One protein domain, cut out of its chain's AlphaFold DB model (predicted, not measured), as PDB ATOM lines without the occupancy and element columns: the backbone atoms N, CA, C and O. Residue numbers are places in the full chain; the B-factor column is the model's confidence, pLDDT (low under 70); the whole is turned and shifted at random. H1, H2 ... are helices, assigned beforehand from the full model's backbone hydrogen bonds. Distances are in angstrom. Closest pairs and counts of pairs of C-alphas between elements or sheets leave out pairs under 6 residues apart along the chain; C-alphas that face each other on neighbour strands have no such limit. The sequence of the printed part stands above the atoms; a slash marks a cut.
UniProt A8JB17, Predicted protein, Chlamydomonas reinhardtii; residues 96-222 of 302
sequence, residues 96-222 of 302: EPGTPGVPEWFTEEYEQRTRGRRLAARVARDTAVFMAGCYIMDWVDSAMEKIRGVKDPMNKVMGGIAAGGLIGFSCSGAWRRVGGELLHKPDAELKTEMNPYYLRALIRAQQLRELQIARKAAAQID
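This is residues 96 to 222 of the 302 residues of the protein "Predicted protein" of Chlamydomonas reinhardtii (UniProt A8JB17). A long helical hairpin, H2 folding back along residues 129 to 145 of longer H1, and H3 and H4 leading away to a long helix, H5. Residues 109 to 124 of H1 and 200 to 222 of H5 stick out. There are 127 printed residues, with five named helices, H1 to H5: all helix. The whole is extended, radius of gyration of the C-alphas 22.2 A, spanning 69 by 40 by 38 A.

H1, residues 104 to 148, begins at C-alpha (-45.735, 1.566, 10.968), measures 65.0 A and has a kink of 31 degrees near residue 113. H2 is residues 153 to 171, 27.3 A; H3, 174 to 184; H4, 187 to 193; H5, 196 to 222, 39.2 A, ends at C-alpha (-73.579, 13.712, 48.216).

H1 and H2, a hairpin, touch, opposite ways at a shallow tilt of 26 degrees; their closest C-alphas, Met 137 and Gly 159, are 3.9 A apart. H5 is apart from H1, H2 and H3. Every O i to N i+4 pair is within hydrogen-bond range in H2, H3 and H5, 38 of 41 in H1, 2 of 3 in H4.

The printed part has no cut, and its links are tight. pLDDT is under 70 for 32 residues, among them 178 to 202.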
ATOM      1  N   GLU A  96     -48.447  -6.319  16.537       67.62
ATOM      2  CA  GLU A  96     -47.114  -6.577  16.007       67.62
ATOM      3  C   GLU A  96     -46.919  -5.762  14.720       67.62
ATOM      4  O   GLU A  96     -47.875  -5.599  13.942       67.62
ATOM      5  N   PRO A  97     -45.715  -5.210  14.490       61.72
ATOM      6  CA  PRO A  97     -45.418  -4.513  13.248       61.72
ATOM      7  C   PRO A  97     -45.672  -5.473  12.077       61.72
ATOM      8  O   PRO A  97     -45.074  -6.542  12.003       61.72
ATOM      9  N   GLY A  98     -46.612  -5.112  11.200       63.38
ATOM     10  CA  GLY A  98     -47.083  -5.975  10.110       63.38
ATOM     11  C   GLY A  98     -48.493  -6.545  10.290       63.38
ATOM     12  O   GLY A  98     -48.990  -7.204   9.379       63.38
ATOM     13  N   THR A  99     -49.181  -6.259  11.404       77.19
ATOM     14  CA  THR A  99     -50.616  -6.564  11.521       77.19
ATOM     15  C   THR A  99     -51.384  -5.728  10.483       77.19
ATOM     16  O   THR A  99     -51.280  -4.495  10.510       77.19
ATOM     17  N   PRO A 100     -52.137  -6.342   9.549       72.06
ATOM     18  CA  PRO A 100     -52.816  -5.602   8.490       72.06
ATOM     19  C   PRO A 100     -53.784  -4.577   9.097       72.06
ATOM     20  O   PRO A 100     -54.678  -4.930   9.860       72.06
ATOM     21  N   GLY A 101     -53.579  -3.298   8.769       79.44
ATOM     22  CA  GLY A 101     -54.418  -2.185   9.232       79.44
ATOM     23  C   GLY A 101     -53.781  -1.236  10.253       79.44
ATOM     24  O   GLY A 101     -54.399  -0.221  10.573       79.44
ATOM     25  N   VAL A 102     -52.556  -1.494  10.732       74.94
ATOM     26  CA  VAL A 102     -51.834  -0.560  11.617       74.94
ATOM     27  C   VAL A 102     -50.635   0.047  10.880       74.94
ATOM     28  O   VAL A 102     -49.725  -0.689  10.500       74.94
ATOM     29  N   PRO A 103     -50.604   1.374  10.661       82.31
ATOM     30  CA  PRO A 103     -49.455   2.043  10.063       82.31
ATOM     31  C   PRO A 103     -48.191   1.909  10.924       82.31
ATOM     32  O   PRO A 103     -48.255   2.034  12.144       82.31
ATOM     33  N   GLU A 104     -47.031   1.741  10.290       79.56
ATOM     34  CA  GLU A 104     -45.735   1.566  10.968       79.56
ATOM     35  C   GLU A 104     -45.346   2.765  11.858       79.56
ATOM     36  O   GLU A 104     -44.804   2.594  12.942       79.56
ATOM     37  N   TRP A 105     -45.729   3.991  11.487       82.69
ATOM     38  CA  TRP A 105     -45.486   5.175  12.325       82.69
ATOM     39  C   TRP A 105     -46.245   5.134  13.666       82.69
ATOM     40  O   TRP A 105     -45.816   5.746  14.646       82.69
ATOM     41  N   PHE A 106     -47.370   4.411  13.733       83.56
ATOM     42  CA  PHE A 106     -48.189   4.325  14.942       83.56
ATOM     43  C   PHE A 106     -47.523   3.455  16.011       83.56
ATOM     44  O   PHE A 106     -47.624   3.761  17.201       83.56
ATOM     45  N   THR A 107     -46.820   2.389  15.615       78.88
ATOM     46  CA  THR A 107     -46.098   1.529  16.563       78.88
ATOM     47  C   THR A 107     -44.915   2.275  17.177       78.88
ATOM     48  O   THR A 107     -44.759   2.239  18.399       78.88
ATOM     49  N   GLU A 108     -44.155   3.040  16.386       83.06
ATOM     50  CA  GLU A 108     -43.044   3.867  16.881       83.06
ATOM     51  C   GLU A 108     -43.509   4.946  17.870       83.06
ATOM     52  O   GLU A 108     -42.934   5.107  18.955       83.06
ATOM     53  N   GLU A 109     -44.586   5.666  17.544       84.00
ATOM     54  CA  GLU A 109     -45.131   6.693  18.434       84.00
ATOM     55  C   GLU A 109     -45.706   6.075  19.722       84.00
ATOM     56  O   GLU A 109     -45.522   6.610  20.826       84.00
ATOM     57  N   TYR A 110     -46.358   4.915  19.612       81.00
ATOM     58  CA  TYR A 110     -46.863   4.176  20.765       81.00
ATOM     59  C   TYR A 110     -45.732   3.703  21.687       81.00
ATOM     60  O   TYR A 110     -45.824   3.837  22.916       81.00
ATOM     61  N   GLU A 111     -44.634   3.192  21.129       82.75
ATOM     62  CA  GLU A 111     -43.451   2.823  21.905       82.75
ATOM     63  C   GLU A 111     -42.843   4.027  22.619       82.75
ATOM     64  O   GLU A 111     -42.579   3.947  23.824       82.75
ATOM     65  N   GLN A 112     -42.689   5.164  21.936       85.06
ATOM     66  CA  GLN A 112     -42.167   6.381  22.561       85.06
ATOM     67  C   GLN A 112     -43.053   6.856  23.721       85.06
ATOM     68  O   GLN A 112     -42.545   7.126  24.816       85.06
ATOM     69  N   ARG A 113     -44.381   6.876  23.539       79.69
ATOM     70  CA  ARG A 113     -45.333   7.291  24.587       79.69
ATOM     71  C   ARG A 113     -45.392   6.307  25.760       79.69
ATOM     72  O   ARG A 113     -45.583   6.719  26.908       79.69
ATOM     73  N   THR A 114     -45.214   5.008  25.514       80.12
ATOM     74  CA  THR A 114     -45.261   3.983  26.573       80.12
ATOM     75  C   THR A 114     -43.923   3.746  27.267       80.12
ATOM     76  O   THR A 114     -43.917   3.272  28.409       80.12
ATOM     77  N   ARG A 115     -42.793   4.133  26.662       82.38
ATOM     78  CA  ARG A 115     -41.451   4.005  27.256       82.38
ATOM     79  C   ARG A 115     -41.353   4.696  28.615       82.38
ATOM     80  O   ARG A 115     -40.854   4.092  29.565       82.38
ATOM     81  N   GLY A 116     -41.910   5.903  28.736       85.31
ATOM     82  CA  GLY A 116     -41.964   6.638  30.005       85.31
ATOM     83  C   GLY A 116     -42.759   5.900  31.085       85.31
ATOM     84  O   GLY A 116     -42.297   5.766  32.216       85.31
ATOM     85  N   ARG A 117     -43.915   5.322  30.727       80.75
ATOM     86  CA  ARG A 117     -44.740   4.535  31.662       80.75
ATOM     87  C   ARG A 117     -44.044   3.247  32.103       80.75
ATOM     88  O   ARG A 117     -44.087   2.913  33.283       80.75
ATOM     89  N   ARG A 118     -43.369   2.544  31.185       82.00
ATOM     90  CA  ARG A 118     -42.590   1.332  31.504       82.00
ATOM     91  C   ARG A 118     -41.427   1.649  32.446       82.00
ATOM     92  O   ARG A 118     -41.185   0.886  33.380       82.00
ATOM     93  N   LEU A 119     -40.734   2.767  32.223       85.25
ATOM     94  CA  LEU A 119     -39.664   3.230  33.107       85.25
ATOM     95  C   LEU A 119     -40.213   3.574  34.498       85.25
ATOM     96  O   LEU A 119     -39.711   3.052  35.488       85.25
ATOM     97  N   ALA A 120     -41.286   4.367  34.569       80.56
ATOM     98  CA  ALA A 120     -41.923   4.736  35.832       80.56
ATOM     99  C   ALA A 120     -42.402   3.507  36.622       80.56
ATOM    100  O   ALA A 120     -42.184   3.430  37.828       80.56
ATOM    101  N   ALA A 121     -42.985   2.509  35.949       81.62
ATOM    102  CA  ALA A 121     -43.410   1.264  36.585       81.62
ATOM    103  C   ALA A 121     -42.228   0.449  37.143       81.62
ATOM    104  O   ALA A 121     -42.339  -0.117  38.230       81.62
ATOM    105  N   ARG A 122     -41.089   0.404  36.435       84.56
ATOM    106  CA  ARG A 122     -39.862  -0.234  36.947       84.56
ATOM    107  C   ARG A 122     -39.327   0.499  38.171       84.56
ATOM    108  O   ARG A 122     -39.120  -0.131  39.196       84.56
ATOM    109  N   VAL A 123     -39.206   1.823  38.097       84.38
ATOM    110  CA  VAL A 123     -38.730   2.641  39.223       84.38
ATOM    111  C   VAL A 123     -39.643   2.484  40.439       84.38
ATOM    112  O   VAL A 123     -39.154   2.295  41.551       84.38
ATOM    113  N   ALA A 124     -40.964   2.499  40.246       82.62
ATOM    114  CA  ALA A 124     -41.924   2.283  41.325       82.62
ATOM    115  C   ALA A 124     -41.772   0.892  41.959       82.62
ATOM    116  O   ALA A 124     -41.790   0.772  43.183       82.62
ATOM    117  N   ARG A 125     -41.574  -0.152  41.141       83.94
ATOM    118  CA  ARG A 125     -41.309  -1.515  41.620       83.94
ATOM    119  C   ARG A 125     -40.026  -1.577  42.445       83.94
ATOM    120  O   ARG A 125     -40.055  -2.108  43.550       83.94
ATOM    121  N   ASP A 126     -38.931  -1.037  41.931       86.94
ATOM    122  CA  ASP A 126     -37.628  -1.112  42.595       86.94
ATOM    123  C   ASP A 126     -37.641  -0.314  43.907       86.94
ATOM    124  O   ASP A 126     -37.157  -0.784  44.935       86.94
ATOM    125  N   THR A 127     -38.317   0.840  43.909       86.25
ATOM    126  CA  THR A 127     -38.540   1.647  45.118       86.25
ATOM    127  C   THR A 127     -39.370   0.882  46.149       86.25
ATOM    128  O   THR A 127     -39.052   0.896  47.335       86.25
ATOM    129  N   ALA A 128     -40.416   0.173  45.721       86.69
ATOM    130  CA  ALA A 128     -41.248  -0.618  46.621       86.69
ATOM    131  C   ALA A 128     -40.492  -1.793  47.246       86.69
ATOM    132  O   ALA A 128     -40.625  -2.034  48.444       86.69
ATOM    133  N   VAL A 129     -39.683  -2.499  46.452       87.62
ATOM    134  CA  VAL A 129     -38.817  -3.580  46.941       87.62
ATOM    135  C   VAL A 129     -37.808  -3.037  47.949       87.62
ATOM    136  O   VAL A 129     -37.625  -3.635  49.007       87.62
ATOM    137  N   PHE A 130     -37.201  -1.885  47.661       89.25
ATOM    138  CA  PHE A 130     -36.270  -1.233  48.575       89.25
ATOM    139  C   PHE A 130     -36.938  -0.857  49.906       89.25
ATOM    140  O   PHE A 130     -36.449  -1.240  50.968       89.25
ATOM    141  N   MET A 131     -38.099  -0.195  49.858       91.69
ATOM    142  CA  MET A 131     -38.860   0.184  51.057       91.69
ATOM    143  C   MET A 131     -39.300  -1.037  51.875       91.69
ATOM    144  O   MET A 131     -39.228  -1.015  53.104       91.69
ATOM    145  N   ALA A 132     -39.721  -2.115  51.208       88.44
ATOM    146  CA  ALA A 132     -40.039  -3.376  51.871       88.44
ATOM    147  C   ALA A 132     -38.801  -3.979  52.554       88.44
ATOM    148  O   ALA A 132     -38.899  -4.441  53.689       88.44
ATOM    149  N   GLY A 133     -37.636  -3.920  51.903       91.81
ATOM    150  CA  GLY A 133     -36.359  -4.340  52.479       91.81
ATOM    151  C   GLY A 133     -36.020  -3.579  53.761       91.81
ATOM    152  O   GLY A 133     -35.769  -4.211  54.785       91.81
ATOM    153  N   CYS A 134     -36.085  -2.243  53.739       92.38
ATOM    154  CA  CYS A 134     -35.847  -1.410  54.924       92.38
ATOM    155  C   CYS A 134     -36.784  -1.776  56.080       92.38
ATOM    156  O   CYS A 134     -36.335  -1.953  57.209       92.38
ATOM    157  N   TYR A 135     -38.073  -1.966  55.794       92.25
ATOM    158  CA  TYR A 135     -39.029  -2.311  56.839       92.25
ATOM    159  C   TYR A 135     -38.774  -3.696  57.446       92.25
ATOM    160  O   TYR A 135     -38.924  -3.881  58.653       92.25
ATOM    161  N   ILE A 136     -38.374  -4.678  56.632       93.81
ATOM    162  CA  ILE A 136     -37.997  -5.999  57.147       93.81
ATOM    163  C   ILE A 136     -36.772  -5.894  58.055       93.81
ATOM    164  O   ILE A 136     -36.758  -6.557  59.091       93.81
ATOM    165  N   MET A 137     -35.782  -5.056  57.726       93.38
ATOM    166  CA  MET A 137     -34.628  -4.849  58.610       93.38
ATOM    167  C   MET A 137     -35.068  -4.347  59.991       93.38
ATOM    168  O   MET A 137     -34.699  -4.957  60.993       93.38
ATOM    169  N   ASP A 138     -35.903  -3.305  60.041       93.31
ATOM    170  CA  ASP A 138     -36.384  -2.715  61.299       93.31
ATOM    171  C   ASP A 138     -37.255  -3.690  62.101       93.31
ATOM    172  O   ASP A 138     -37.172  -3.766  63.334       93.31
ATOM    173  N   TRP A 139     -38.091  -4.462  61.404       94.88
ATOM    174  CA  TRP A 139     -38.954  -5.456  62.029       94.88
ATOM    175  C   TRP A 139     -38.147  -6.609  62.630       94.88
ATOM    176  O   TRP A 139     -38.410  -7.007  63.766       94.88
ATOM    177  N   VAL A 140     -37.145  -7.117  61.905       95.19
ATOM    178  CA  VAL A 140     -36.263  -8.187  62.388       95.19
ATOM    179  C   VAL A 140     -35.389  -7.698  63.540       95.19
ATOM    180  O   VAL A 140     -35.275  -8.417  64.530       95.19
ATOM    181  N   ASP A 141     -34.835  -6.483  63.472       95.12
ATOM    182  CA  ASP A 141     -34.057  -5.900  64.577       95.12
ATOM    183  C   ASP A 141     -34.916  -5.812  65.852       95.12
ATOM    184  O   ASP A 141     -34.561  -6.362  66.897       95.12
ATOM    185  N   SER A 142     -36.128  -5.259  65.724       94.12
ATOM    186  CA  SER A 142     -37.094  -5.147  66.825       94.12
ATOM    187  C   SER A 142     -37.545  -6.502  67.377       94.12
ATOM    188  O   SER A 142     -37.807  -6.633  68.574       94.12
ATOM    189  N   ALA A 143     -37.701  -7.515  66.522       95.00
ATOM    190  CA  ALA A 143     -38.075  -8.861  66.942       95.00
ATOM    191  C   ALA A 143     -36.928  -9.543  67.699       95.00
ATOM    192  O   ALA A 143     -37.150 -10.138  68.754       95.00
ATOM    193  N   MET A 144     -35.698  -9.410  67.201       95.44
ATOM    194  CA  MET A 144     -34.511 -10.005  67.808       95.44
ATOM    195  C   MET A 144     -34.143  -9.340  69.137       95.44
ATOM    196  O   MET A 144     -33.776 -10.046  70.077       95.44
ATOM    197  N   GLU A 145     -34.317  -8.021  69.257       96.06
ATOM    198  CA  GLU A 145     -34.157  -7.300  70.527       96.06
ATOM    199  C   GLU A 145     -35.120  -7.838  71.594       96.06
ATOM    200  O   GLU A 145     -34.714  -8.060  72.732       96.06
ATOM    201  N   LYS A 146     -36.370  -8.148  71.222       94.12
ATOM    202  CA  LYS A 146     -37.356  -8.731  72.151       94.12
ATOM    203  C   LYS A 146     -37.049 -10.176  72.525       94.12
ATOM    204  O   LYS A 146     -37.220 -10.535  73.682       94.12
ATOM    205  N   ILE A 147     -36.615 -10.997  71.568       94.56
ATOM    206  CA  ILE A 147     -36.306 -12.416  71.814       94.56
ATOM    207  C   ILE A 147     -35.069 -12.557  72.703       94.56
ATOM    208  O   ILE A 147     -35.027 -13.419  73.575       94.56
ATOM    209  N   ARG A 148     -34.048 -11.725  72.477       92.81
ATOM    210  CA  ARG A 148     -32.777 -11.805  73.207       92.81
ATOM    211  C   ARG A 148     -32.749 -10.944  74.466       92.81
ATOM    212  O   ARG A 148     -31.870 -11.137  75.297       92.81
ATOM    213  N   GLY A 149     -33.654  -9.971  74.589       96.31
ATOM    214  CA  GLY A 149     -33.675  -8.998  75.685       96.31
ATOM    215  C   GLY A 149     -32.486  -8.030  75.686       96.31
ATOM    216  O   GLY A 149     -32.310  -7.276  76.640       96.31
ATOM    217  N   VAL A 150     -31.652  -8.049  74.641       95.62
ATOM    218  CA  VAL A 150     -30.430  -7.248  74.533       95.62
ATOM    219  C   VAL A 150     -30.346  -6.635  73.142       95.62
ATOM    220  O   VAL A 150     -30.554  -7.300  72.121       95.62
ATOM    221  N   LYS A 151     -29.999  -5.348  73.111       95.19
ATOM    222  CA  LYS A 151     -29.732  -4.600  71.887       95.19
ATOM    223  C   LYS A 151     -28.310  -4.881  71.403       95.19
ATOM    224  O   LYS A 151     -27.369  -4.180  71.762       95.19
ATOM    225  N   ASP A 152     -28.165  -5.938  70.612       95.00
ATOM    226  CA  ASP A 152     -26.889  -6.405  70.062       95.00
ATOM    227  C   ASP A 152     -26.750  -5.961  68.588       95.00
ATOM    228  O   ASP A 152     -27.713  -6.108  67.826       95.00
ATOM    229  N   PRO A 153     -25.587  -5.445  68.128       95.44
ATOM    230  CA  PRO A 153     -25.332  -5.213  66.701       95.44
ATOM    231  C   PRO A 153     -25.633  -6.426  65.804       95.44
ATOM    232  O   PRO A 153     -25.973  -6.240  64.633       95.44
ATOM    233  N   MET A 154     -25.582  -7.654  66.328       95.19
ATOM    234  CA  MET A 154     -25.930  -8.860  65.574       95.19
ATOM    235  C   MET A 154     -27.411  -8.909  65.143       95.19
ATOM    236  O   MET A 154     -27.737  -9.526  64.126       95.19
ATOM    237  N   ASN A 155     -28.316  -8.221  65.848       95.00
ATOM    238  CA  ASN A 155     -29.732  -8.133  65.466       95.00
ATOM    239  C   ASN A 155     -29.901  -7.381  64.133       95.00
ATOM    240  O   ASN A 155     -30.645  -7.820  63.252       95.00
ATOM    241  N   LYS A 156     -29.105  -6.323  63.927       94.44
ATOM    242  CA  LYS A 156     -29.053  -5.576  62.662       94.44
ATOM    243  C   LYS A 156     -28.487  -6.406  61.518       94.44
ATOM    244  O   LYS A 156     -28.980  -6.309  60.397       94.44
ATOM    245  N   VAL A 157     -27.483  -7.245  61.792       95.88
ATOM    246  CA  VAL A 157     -26.925  -8.174  60.792       95.88
ATOM    247  C   VAL A 157     -28.002  -9.151  60.318       95.88
ATOM    248  O   VAL A 157     -28.168  -9.338  59.114       95.88
ATOM    249  N   MET A 158     -28.794  -9.706  61.241       94.50
ATOM    250  CA  MET A 158     -29.915 -10.591  60.897       94.50
ATOM    251  C   MET A 158     -30.993  -9.872  60.078       94.50
ATOM    252  O   MET A 158     -31.487 -10.433  59.098       94.50
ATOM    253  N   GLY A 159     -31.311  -8.619  60.418       94.00
ATOM    254  CA  GLY A 159     -32.194  -7.782  59.603       94.00
ATOM    255  C   GLY A 159     -31.656  -7.581  58.187       94.00
ATOM    256  O   GLY A 159     -32.389  -7.769  57.215       94.00
ATOM    257  N   GLY A 160     -30.358  -7.297  58.061       93.88
ATOM    258  CA  GLY A 160     -29.667  -7.170  56.778       93.88
ATOM    259  C   GLY A 160     -29.738  -8.439  55.926       93.88
ATOM    260  O   GLY A 160     -30.054  -8.358  54.739       93.88
ATOM    261  N   ILE A 161     -29.516  -9.613  56.527       94.50
ATOM    262  CA  ILE A 161     -29.622 -10.912  55.842       94.50
ATOM    263  C   ILE A 161     -31.058 -11.154  55.358       94.50
ATOM    264  O   ILE A 161     -31.258 -11.537  54.204       94.50
ATOM    265  N   ALA A 162     -32.061 -10.892  56.199       92.94
ATOM    266  CA  ALA A 162     -33.467 -11.071  55.838       92.94
ATOM    267  C   ALA A 162     -33.889 -10.152  54.677       92.94
ATOM    268  O   ALA A 162     -34.517 -10.602  53.715       92.94
ATOM    269  N   ALA A 163     -33.493  -8.879  54.722       93.88
ATOM    270  CA  ALA A 163     -33.758  -7.932  53.643       93.88
ATOM    271  C   ALA A 163     -32.993  -8.282  52.356       93.88
ATOM    272  O   ALA A 163     -33.562  -8.210  51.265       93.88
ATOM    273  N   GLY A 164     -31.739  -8.733  52.465       92.56
ATOM    274  CA  GLY A 164     -30.960  -9.240  51.334       92.56
ATOM    275  C   GLY A 164     -31.617 -10.455  50.674       92.56
ATOM    276  O   GLY A 164     -31.700 -10.518  49.448       92.56
ATOM    277  N   GLY A 165     -32.171 -11.369  51.476       91.94
ATOM    278  CA  GLY A 165     -32.966 -12.502  50.996       91.94
ATOM    279  C   GLY A 165     -34.215 -12.063  50.229       91.94
ATOM    280  O   GLY A 165     -34.477 -12.586  49.144       91.94
ATOM    281  N   LEU A 166     -34.942 -11.056  50.727       89.56
ATOM    282  CA  LEU A 166     -36.105 -10.493  50.032       89.56
ATOM    283  C   LEU A 166     -35.715  -9.881  48.678       89.56
ATOM    284  O   LEU A 166     -36.354 -10.163  47.662       89.56
ATOM    285  N   ILE A 167     -34.658  -9.064  48.649       89.12
ATOM    286  CA  ILE A 167     -34.180  -8.423  47.417       89.12
ATOM    287  C   ILE A 167     -33.720  -9.493  46.422       89.12
ATOM    288  O   ILE A 167     -34.161  -9.483  45.271       89.12
ATOM    289  N   GLY A 168     -32.921 -10.465  46.868       89.38
ATOM    290  CA  GLY A 168     -32.479 -11.590  46.043       89.38
ATOM    291  C   GLY A 168     -33.652 -12.371  45.450       89.38
ATOM    292  O   GLY A 168     -33.670 -12.647  44.251       89.38
ATOM    293  N   PHE A 169     -34.683 -12.644  46.253       85.25
ATOM    294  CA  PHE A 169     -35.895 -13.324  45.800       85.25
ATOM    295  C   PHE A 169     -36.726 -12.483  44.814       85.25
ATOM    296  O   PHE A 169     -37.282 -13.012  43.852       85.25
ATOM    297  N   SER A 170     -36.771 -11.161  44.993       85.50
ATOM    298  CA  SER A 170     -37.459 -10.252  44.068       85.50
ATOM    299  C   SER A 170     -36.758 -10.142  42.703       85.50
ATOM    300  O   SER A 170     -37.426  -9.974  41.673       85.50
ATOM    301  N   CYS A 171     -35.427 -10.284  42.693       83.12
ATOM    302  CA  CYS A 171     -34.580 -10.219  41.504       83.12
ATOM    303  C   CYS A 171     -34.469 -11.559  40.767       83.12
ATOM    304  O   CYS A 171     -34.298 -11.556  39.550       83.12
ATOM    305  N   SER A 172     -34.602 -12.698  41.456       81.44
ATOM    306  CA  SER A 172     -34.278 -14.031  40.916       81.44
ATOM    307  C   SER A 172     -35.176 -14.525  39.773       81.44
ATOM    308  O   SER A 172     -35.041 -15.662  39.330       81.44
ATOM    309  N   GLY A 173     -36.122 -13.725  39.274       74.88
ATOM    310  CA  GLY A 173     -37.065 -14.137  38.227       74.88
ATOM    311  C   GLY A 173     -38.054 -15.221  38.678       74.88
ATOM    312  O   GLY A 173     -39.126 -15.334  38.084       74.88
ATOM    313  N   ALA A 174     -37.765 -15.937  39.769       71.50
ATOM    314  CA  ALA A 174     -38.656 -16.871  40.440       71.50
ATOM    315  C   ALA A 174     -39.961 -16.178  40.831       71.50
ATOM    316  O   ALA A 174     -41.024 -16.725  40.576       71.50
ATOM    317  N   TRP A 175     -39.910 -14.922  41.294       69.38
ATOM    318  CA  TRP A 175     -41.124 -14.135  41.541       69.38
ATOM    319  C   TRP A 175     -41.994 -13.976  40.287       69.38
ATOM    320  O   TRP A 175     -43.217 -13.991  40.378       69.38
ATOM    321  N   ARG A 176     -41.392 -13.820  39.099       69.62
ATOM    322  CA  ARG A 176     -42.162 -13.712  37.848       69.62
ATOM    323  C   ARG A 176     -42.766 -15.050  37.439       69.62
ATOM    324  O   ARG A 176     -43.884 -15.048  36.943       69.62
ATOM    325  N   ARG A 177     -42.054 -16.160  37.657       73.38
ATOM    326  CA  ARG A 177     -42.562 -17.510  37.361       73.38
ATOM    327  C   ARG A 177     -43.684 -17.895  38.314       73.38
ATOM    328  O   ARG A 177     -44.786 -18.143  37.859       73.38
ATOM    329  N   VAL A 178     -43.440 -17.788  39.617       67.62
ATOM    330  CA  VAL A 178     -44.431 -18.041  40.669       67.62
ATOM    331  C   VAL A 178     -45.631 -17.108  40.504       67.62
ATOM    332  O   VAL A 178     -46.767 -17.558  40.533       67.62
ATOM    333  N   GLY A 179     -45.401 -15.816  40.252       61.69
ATOM    334  CA  GLY A 179     -46.475 -14.855  40.012       61.69
ATOM    335  C   GLY A 179     -47.293 -15.159  38.756       61.69
ATOM    336  O   GLY A 179     -48.505 -15.006  38.794       61.69
ATOM    337  N   GLY A 180     -46.656 -15.610  37.671       67.38
ATOM    338  CA  GLY A 180     -47.348 -16.037  36.453       67.38
ATOM    339  C   GLY A 180     -48.135 -17.332  36.653       67.38
ATOM    340  O   GLY A 180     -49.298 -17.405  36.276       67.38
ATOM    341  N   GLU A 181     -47.542 -18.326  37.312       67.69
ATOM    342  CA  GLU A 181     -48.190 -19.605  37.616       67.69
ATOM    343  C   GLU A 181     -49.397 -19.422  38.550       67.69
ATOM    344  O   GLU A 181     -50.455 -19.991  38.297       67.69
ATOM    345  N   LEU A 182     -49.293 -18.571  39.577       56.53
ATOM    346  CA  LEU A 182     -50.413 -18.251  40.472       56.53
ATOM    347  C   LEU A 182     -51.522 -17.436  39.796       56.53
ATOM    348  O   LEU A 182     -52.673 -17.564  40.200       56.53
ATOM    349  N   LEU A 183     -51.203 -16.607  38.795       55.28
ATOM    350  CA  LEU A 183     -52.216 -15.830  38.073       55.28
ATOM    351  C   LEU A 183     -53.007 -16.673  37.064       55.28
ATOM    352  O   LEU A 183     -54.125 -16.303  36.715       55.28
ATOM    353  N   HIS A 184     -52.417 -17.763  36.563       54.66
ATOM    354  CA  HIS A 184     -53.013 -18.602  35.519       54.66
ATOM    355  C   HIS A 184     -53.667 -19.883  36.039       54.66
ATOM    356  O   HIS A 184     -54.388 -20.536  35.283       54.66
ATOM    357  N   LYS A 185     -53.467 -20.243  37.311       60.81
ATOM    358  CA  LYS A 185     -54.207 -21.350  37.920       60.81
ATOM    359  C   LYS A 185     -55.685 -20.965  38.094       60.81
ATOM    360  O   LYS A 185     -55.970 -19.895  38.631       60.81
ATOM    361  N   PRO A 186     -56.636 -21.816  37.668       65.19
ATOM    362  CA  PRO A 186     -58.056 -21.553  37.864       65.19
ATOM    363  C   PRO A 186     -58.389 -21.483  39.362       65.19
ATOM    364  O   PRO A 186     -57.885 -22.275  40.160       65.19
ATOM    365  N   ASP A 187     -59.286 -20.568  39.748       55.38
ATOM    366  CA  ASP A 187     -59.675 -20.303  41.148       55.38
ATOM    367  C   ASP A 187     -60.090 -21.558  41.941       55.38
ATOM    368  O   ASP A 187     -60.044 -21.568  43.172       55.38
ATOM    369  N   ALA A 188     -60.524 -22.620  41.255       61.97
ATOM    370  CA  ALA A 188     -60.883 -23.900  41.856       61.97
ATOM    371  C   ALA A 188     -59.665 -24.677  42.391       61.97
ATOM    372  O   ALA A 188     -59.744 -25.226  43.488       61.97
ATOM    373  N   GLU A 189     -58.539 -24.666  41.673       60.28
ATOM    374  CA  GLU A 189     -57.296 -25.339  42.087       60.28
ATOM    375  C   GLU A 189     -56.546 -24.532  43.151       60.28
ATOM    376  O   GLU A 189     -55.994 -25.088  44.106       60.28
ATOM    377  N   LEU A 190     -56.611 -23.199  43.056       52.97
ATOM    378  CA  LEU A 190     -56.062 -22.318  44.086       52.97
ATOM    379  C   LEU A 190     -56.753 -22.542  45.439       52.97
ATOM    380  O   LEU A 190     -56.103 -22.491  46.480       52.97
ATOM    381  N   LYS A 191     -58.064 -22.825  45.436       54.97
ATOM    382  CA  LYS A 191     -58.851 -23.121  46.647       54.97
ATOM    383  C   LYS A 191     -58.468 -24.431  47.326       54.97
ATOM    384  O   LYS A 191     -58.647 -24.534  48.538       54.97
ATOM    385  N   THR A 192     -57.972 -25.411  46.575       59.97
ATOM    386  CA  THR A 192     -57.522 -26.701  47.118       59.97
ATOM    387  C   THR A 192     -56.092 -26.655  47.650       59.97
ATOM    388  O   THR A 192     -55.799 -27.343  48.624       59.97
ATOM    389  N   GLU A 193     -55.216 -25.827  47.069       55.41
ATOM    390  CA  GLU A 193     -53.820 -25.692  47.520       55.41
ATOM    391  C   GLU A 193     -53.627 -24.602  48.594       55.41
ATOM    392  O   GLU A 193     -52.762 -24.737  49.463       55.41
ATOM    393  N   MET A 194     -54.417 -23.519  48.587       51.16
ATOM    394  CA  MET A 194     -54.286 -22.455  49.589       51.16
ATOM    395  C   MET A 194     -55.022 -22.786  50.884       51.16
ATOM    396  O   MET A 194     -56.230 -23.008  50.919       51.16
ATOM    397  N   ASN A 195     -54.275 -22.712  51.987       60.25
ATOM    398  CA  ASN A 195     -54.768 -22.888  53.348       60.25
ATOM    399  C   ASN A 195     -56.054 -22.047  53.574       60.25
ATOM    400  O   ASN A 195     -56.031 -20.836  53.317       60.25
ATOM    401  N   PRO A 196     -57.174 -22.633  54.047       66.31
ATOM    402  CA  PRO A 196     -58.495 -21.986  54.098       66.31
ATOM    403  C   PRO A 196     -58.528 -20.641  54.842       66.31
ATOM    404  O   PRO A 196     -59.397 -19.800  54.590       66.31
ATOM    405  N   TYR A 197     -57.566 -20.395  55.732       55.91
ATOM    406  CA  TYR A 197     -57.391 -19.108  56.404       55.91
ATOM    407  C   TYR A 197     -56.970 -17.978  55.455       55.91
ATOM    408  O   TYR A 197     -57.475 -16.860  55.577       55.91
ATOM    409  N   TYR A 198     -56.106 -18.264  54.481       60.50
ATOM    410  CA  TYR A 198     -55.651 -17.284  53.496       60.50
ATOM    411  C   TYR A 198     -56.777 -16.916  52.518       60.50
ATOM    412  O   TYR A 198     -56.990 -15.740  52.219       60.50
ATOM    413  N   LEU A 199     -57.603 -17.893  52.129       60.19
ATOM    414  CA  LEU A 199     -58.770 -17.649  51.280       60.19
ATOM    415  C   LEU A 199     -59.828 -16.779  51.979       60.19
ATOM    416  O   LEU A 199     -60.369 -15.844  51.390       60.19
ATOM    417  N   ARG A 200     -60.089 -17.035  53.268       61.00
ATOM    418  CA  ARG A 200     -60.987 -16.195  54.082       61.00
ATOM    419  C   ARG A 200     -60.458 -14.770  54.242       61.00
ATOM    420  O   ARG A 200     -61.256 -13.832  54.257       61.00
ATOM    421  N   ALA A 201     -59.142 -14.597  54.352       60.41
ATOM    422  CA  ALA A 201     -58.524 -13.276  54.404       60.41
ATOM    423  C   ALA A 201     -58.697 -12.518  53.076       60.41
ATOM    424  O   ALA A 201     -59.085 -11.350  53.098       60.41
ATOM    425  N   LEU A 202     -58.504 -13.190  51.937       64.50
ATOM    426  CA  LEU A 202     -58.705 -12.606  50.607       64.50
ATOM    427  C   LEU A 202     -60.164 -12.217  50.346       64.50
ATOM    428  O   LEU A 202     -60.423 -11.099  49.905       64.50
ATOM    429  N   ILE A 203     -61.121 -13.080  50.699       72.94
ATOM    430  CA  ILE A 203     -62.554 -12.774  50.555       72.94
ATOM    431  C   ILE A 203     -62.936 -11.562  51.414       72.94
ATOM    432  O   ILE A 203     -63.612 -10.654  50.934       72.94
ATOM    433  N   ARG A 204     -62.457 -11.486  52.665       69.94
ATOM    434  CA  ARG A 204     -62.692 -10.306  53.516       69.94
ATOM    435  C   ARG A 204     -62.048  -9.046  52.942       69.94
ATOM    436  O   ARG A 204     -62.662  -7.984  52.985       69.94
ATOM    437  N   ALA A 205     -60.840  -9.149  52.391       68.81
ATOM    438  CA  ALA A 205     -60.174  -8.020  51.748       68.81
ATOM    439  C   ALA A 205     -60.957  -7.528  50.516       68.81
ATOM    440  O   ALA A 205     -61.089  -6.319  50.312       68.81
ATOM    441  N   GLN A 206     -61.535  -8.444  49.737       83.69
ATOM    442  CA  GLN A 206     -62.374  -8.111  48.587       83.69
ATOM    443  C   GLN A 206     -63.702  -7.459  49.002       83.69
ATOM    444  O   GLN A 206     -64.052  -6.407  48.471       83.69
ATOM    445  N   GLN A 207     -64.384  -7.993  50.016       81.81
ATOM    446  CA  GLN A 207     -65.613  -7.393  50.553       81.81
ATOM    447  C   GLN A 207     -65.370  -5.983  51.111       81.81
ATOM    448  O   GLN A 207     -66.148  -5.059  50.869       81.81
ATOM    449  N   LEU A 208     -64.252  -5.775  51.814       83.56
ATOM    450  CA  LEU A 208     -63.862  -4.444  52.287       83.56
ATOM    451  C   LEU A 208     -63.572  -3.482  51.129       83.56
ATOM    452  O   LEU A 208     -63.892  -2.296  51.224       83.56
ATOM    453  N   ARG A 209     -63.007  -3.976  50.023       72.62
ATOM    454  CA  ARG A 209     -62.763  -3.179  48.816       72.62
ATOM    455  C   ARG A 209     -64.068  -2.720  48.172       72.62
ATOM    456  O   ARG A 209     -64.168  -1.547  47.815       72.62
ATOM    457  N   GLU A 210     -65.052  -3.601  48.040       82.75
ATOM    458  CA  GLU A 210     -66.366  -3.252  47.486       82.75
ATOM    459  C   GLU A 210     -67.082  -2.220  48.363       82.75
ATOM    460  O   GLU A 210     -67.565  -1.210  47.852       82.75
ATOM    461  N   LEU A 211     -67.023  -2.378  49.690       88.31
ATOM    462  CA  LEU A 211     -67.562  -1.388  50.628       88.31
ATOM    463  C   LEU A 211     -66.868  -0.026  50.518       88.31
ATOM    464  O   LEU A 211     -67.523   1.012  50.605       88.31
ATOM    465  N   GLN A 212     -65.548   0.009  50.317       87.88
ATOM    466  CA  GLN A 212     -64.830   1.270  50.121       87.88
ATOM    467  C   GLN A 212     -65.192   1.950  48.798       87.88
ATOM    468  O   GLN A 212     -65.293   3.176  48.762       87.88
ATOM    469  N   ILE A 213     -65.384   1.182  47.722       82.50
ATOM    470  CA  ILE A 213     -65.833   1.721  46.430       82.50
ATOM    471  C   ILE A 213     -67.249   2.283  46.572       82.50
ATOM    472  O   ILE A 213     -67.472   3.428  46.185       82.50
ATOM    473  N   ALA A 214     -68.157   1.542  47.210       87.12
ATOM    474  CA  ALA A 214     -69.519   1.997  47.477       87.12
ATOM    475  C   ALA A 214     -69.541   3.283  48.319       87.12
ATOM    476  O   ALA A 214     -70.243   4.229  47.977       87.12
ATOM    477  N   ARG A 215     -68.710   3.374  49.368       89.88
ATOM    478  CA  ARG A 215     -68.591   4.593  50.189       89.88
ATOM    479  C   ARG A 215     -68.053   5.788  49.407       89.88
ATOM    480  O   ARG A 215     -68.536   6.897  49.596       89.88
ATOM    481  N   LYS A 216     -67.061   5.580  48.536       90.06
ATOM    482  CA  LYS A 216     -66.531   6.653  47.681       90.06
ATOM    483  C   LYS A 216     -67.558   7.116  46.650       90.06
ATOM    484  O   LYS A 216     -67.669   8.315  46.435       90.06
ATOM    485  N   ALA A 217     -68.303   6.189  46.050       88.00
ATOM    486  CA  ALA A 217     -69.378   6.518  45.123       88.00
ATOM    487  C   ALA A 217     -70.502   7.300  45.824       88.00
ATOM    488  O   ALA A 217     -70.924   8.332  45.316       88.00
ATOM    489  N   ALA A 218     -70.912   6.880  47.027       90.25
ATOM    490  CA  ALA A 218     -71.904   7.602  47.827       90.25
ATOM    491  C   ALA A 218     -71.444   9.030  48.172       90.25
ATOM    492  O   ALA A 218     -72.170   9.982  47.921       90.25
ATOM    493  N   ALA A 219     -70.198   9.199  48.631       90.00
ATOM    494  CA  ALA A 219     -69.653  10.523  48.937       90.00
ATOM    495  C   ALA A 219     -69.568  11.450  47.707       90.00
ATOM    496  O   ALA A 219     -69.632  12.668  47.848       90.00
ATOM    497  N   GLN A 220     -69.409  10.895  46.500       90.69
ATOM    498  CA  GLN A 220     -69.450  11.681  45.262       90.69
ATOM    499  C   GLN A 220     -70.867  12.143  44.918       90.69
ATOM    500  O   GLN A 220     -71.021  13.271  44.458       90.69
ATOM    501  N   ILE A 221     -71.880  11.305  45.156       89.94
ATOM    502  CA  ILE A 221     -73.288  11.676  44.955       89.94
ATOM    503  C   ILE A 221     -73.668  12.803  45.925       89.94
ATOM    504  O   ILE A 221     -74.141  13.842  45.476       89.94
ATOM    505  N   ASP A 222     -73.327  12.667  47.210       90.19
ATOM    506  CA  ASP A 222     -73.579  13.712  48.216       90.19
ATOM    507  C   ASP A 222     -72.880  15.040  47.860       90.19
ATOM    508  O   ASP A 222     -73.434  16.128  48.036       90.19
TER     509      ASP A 222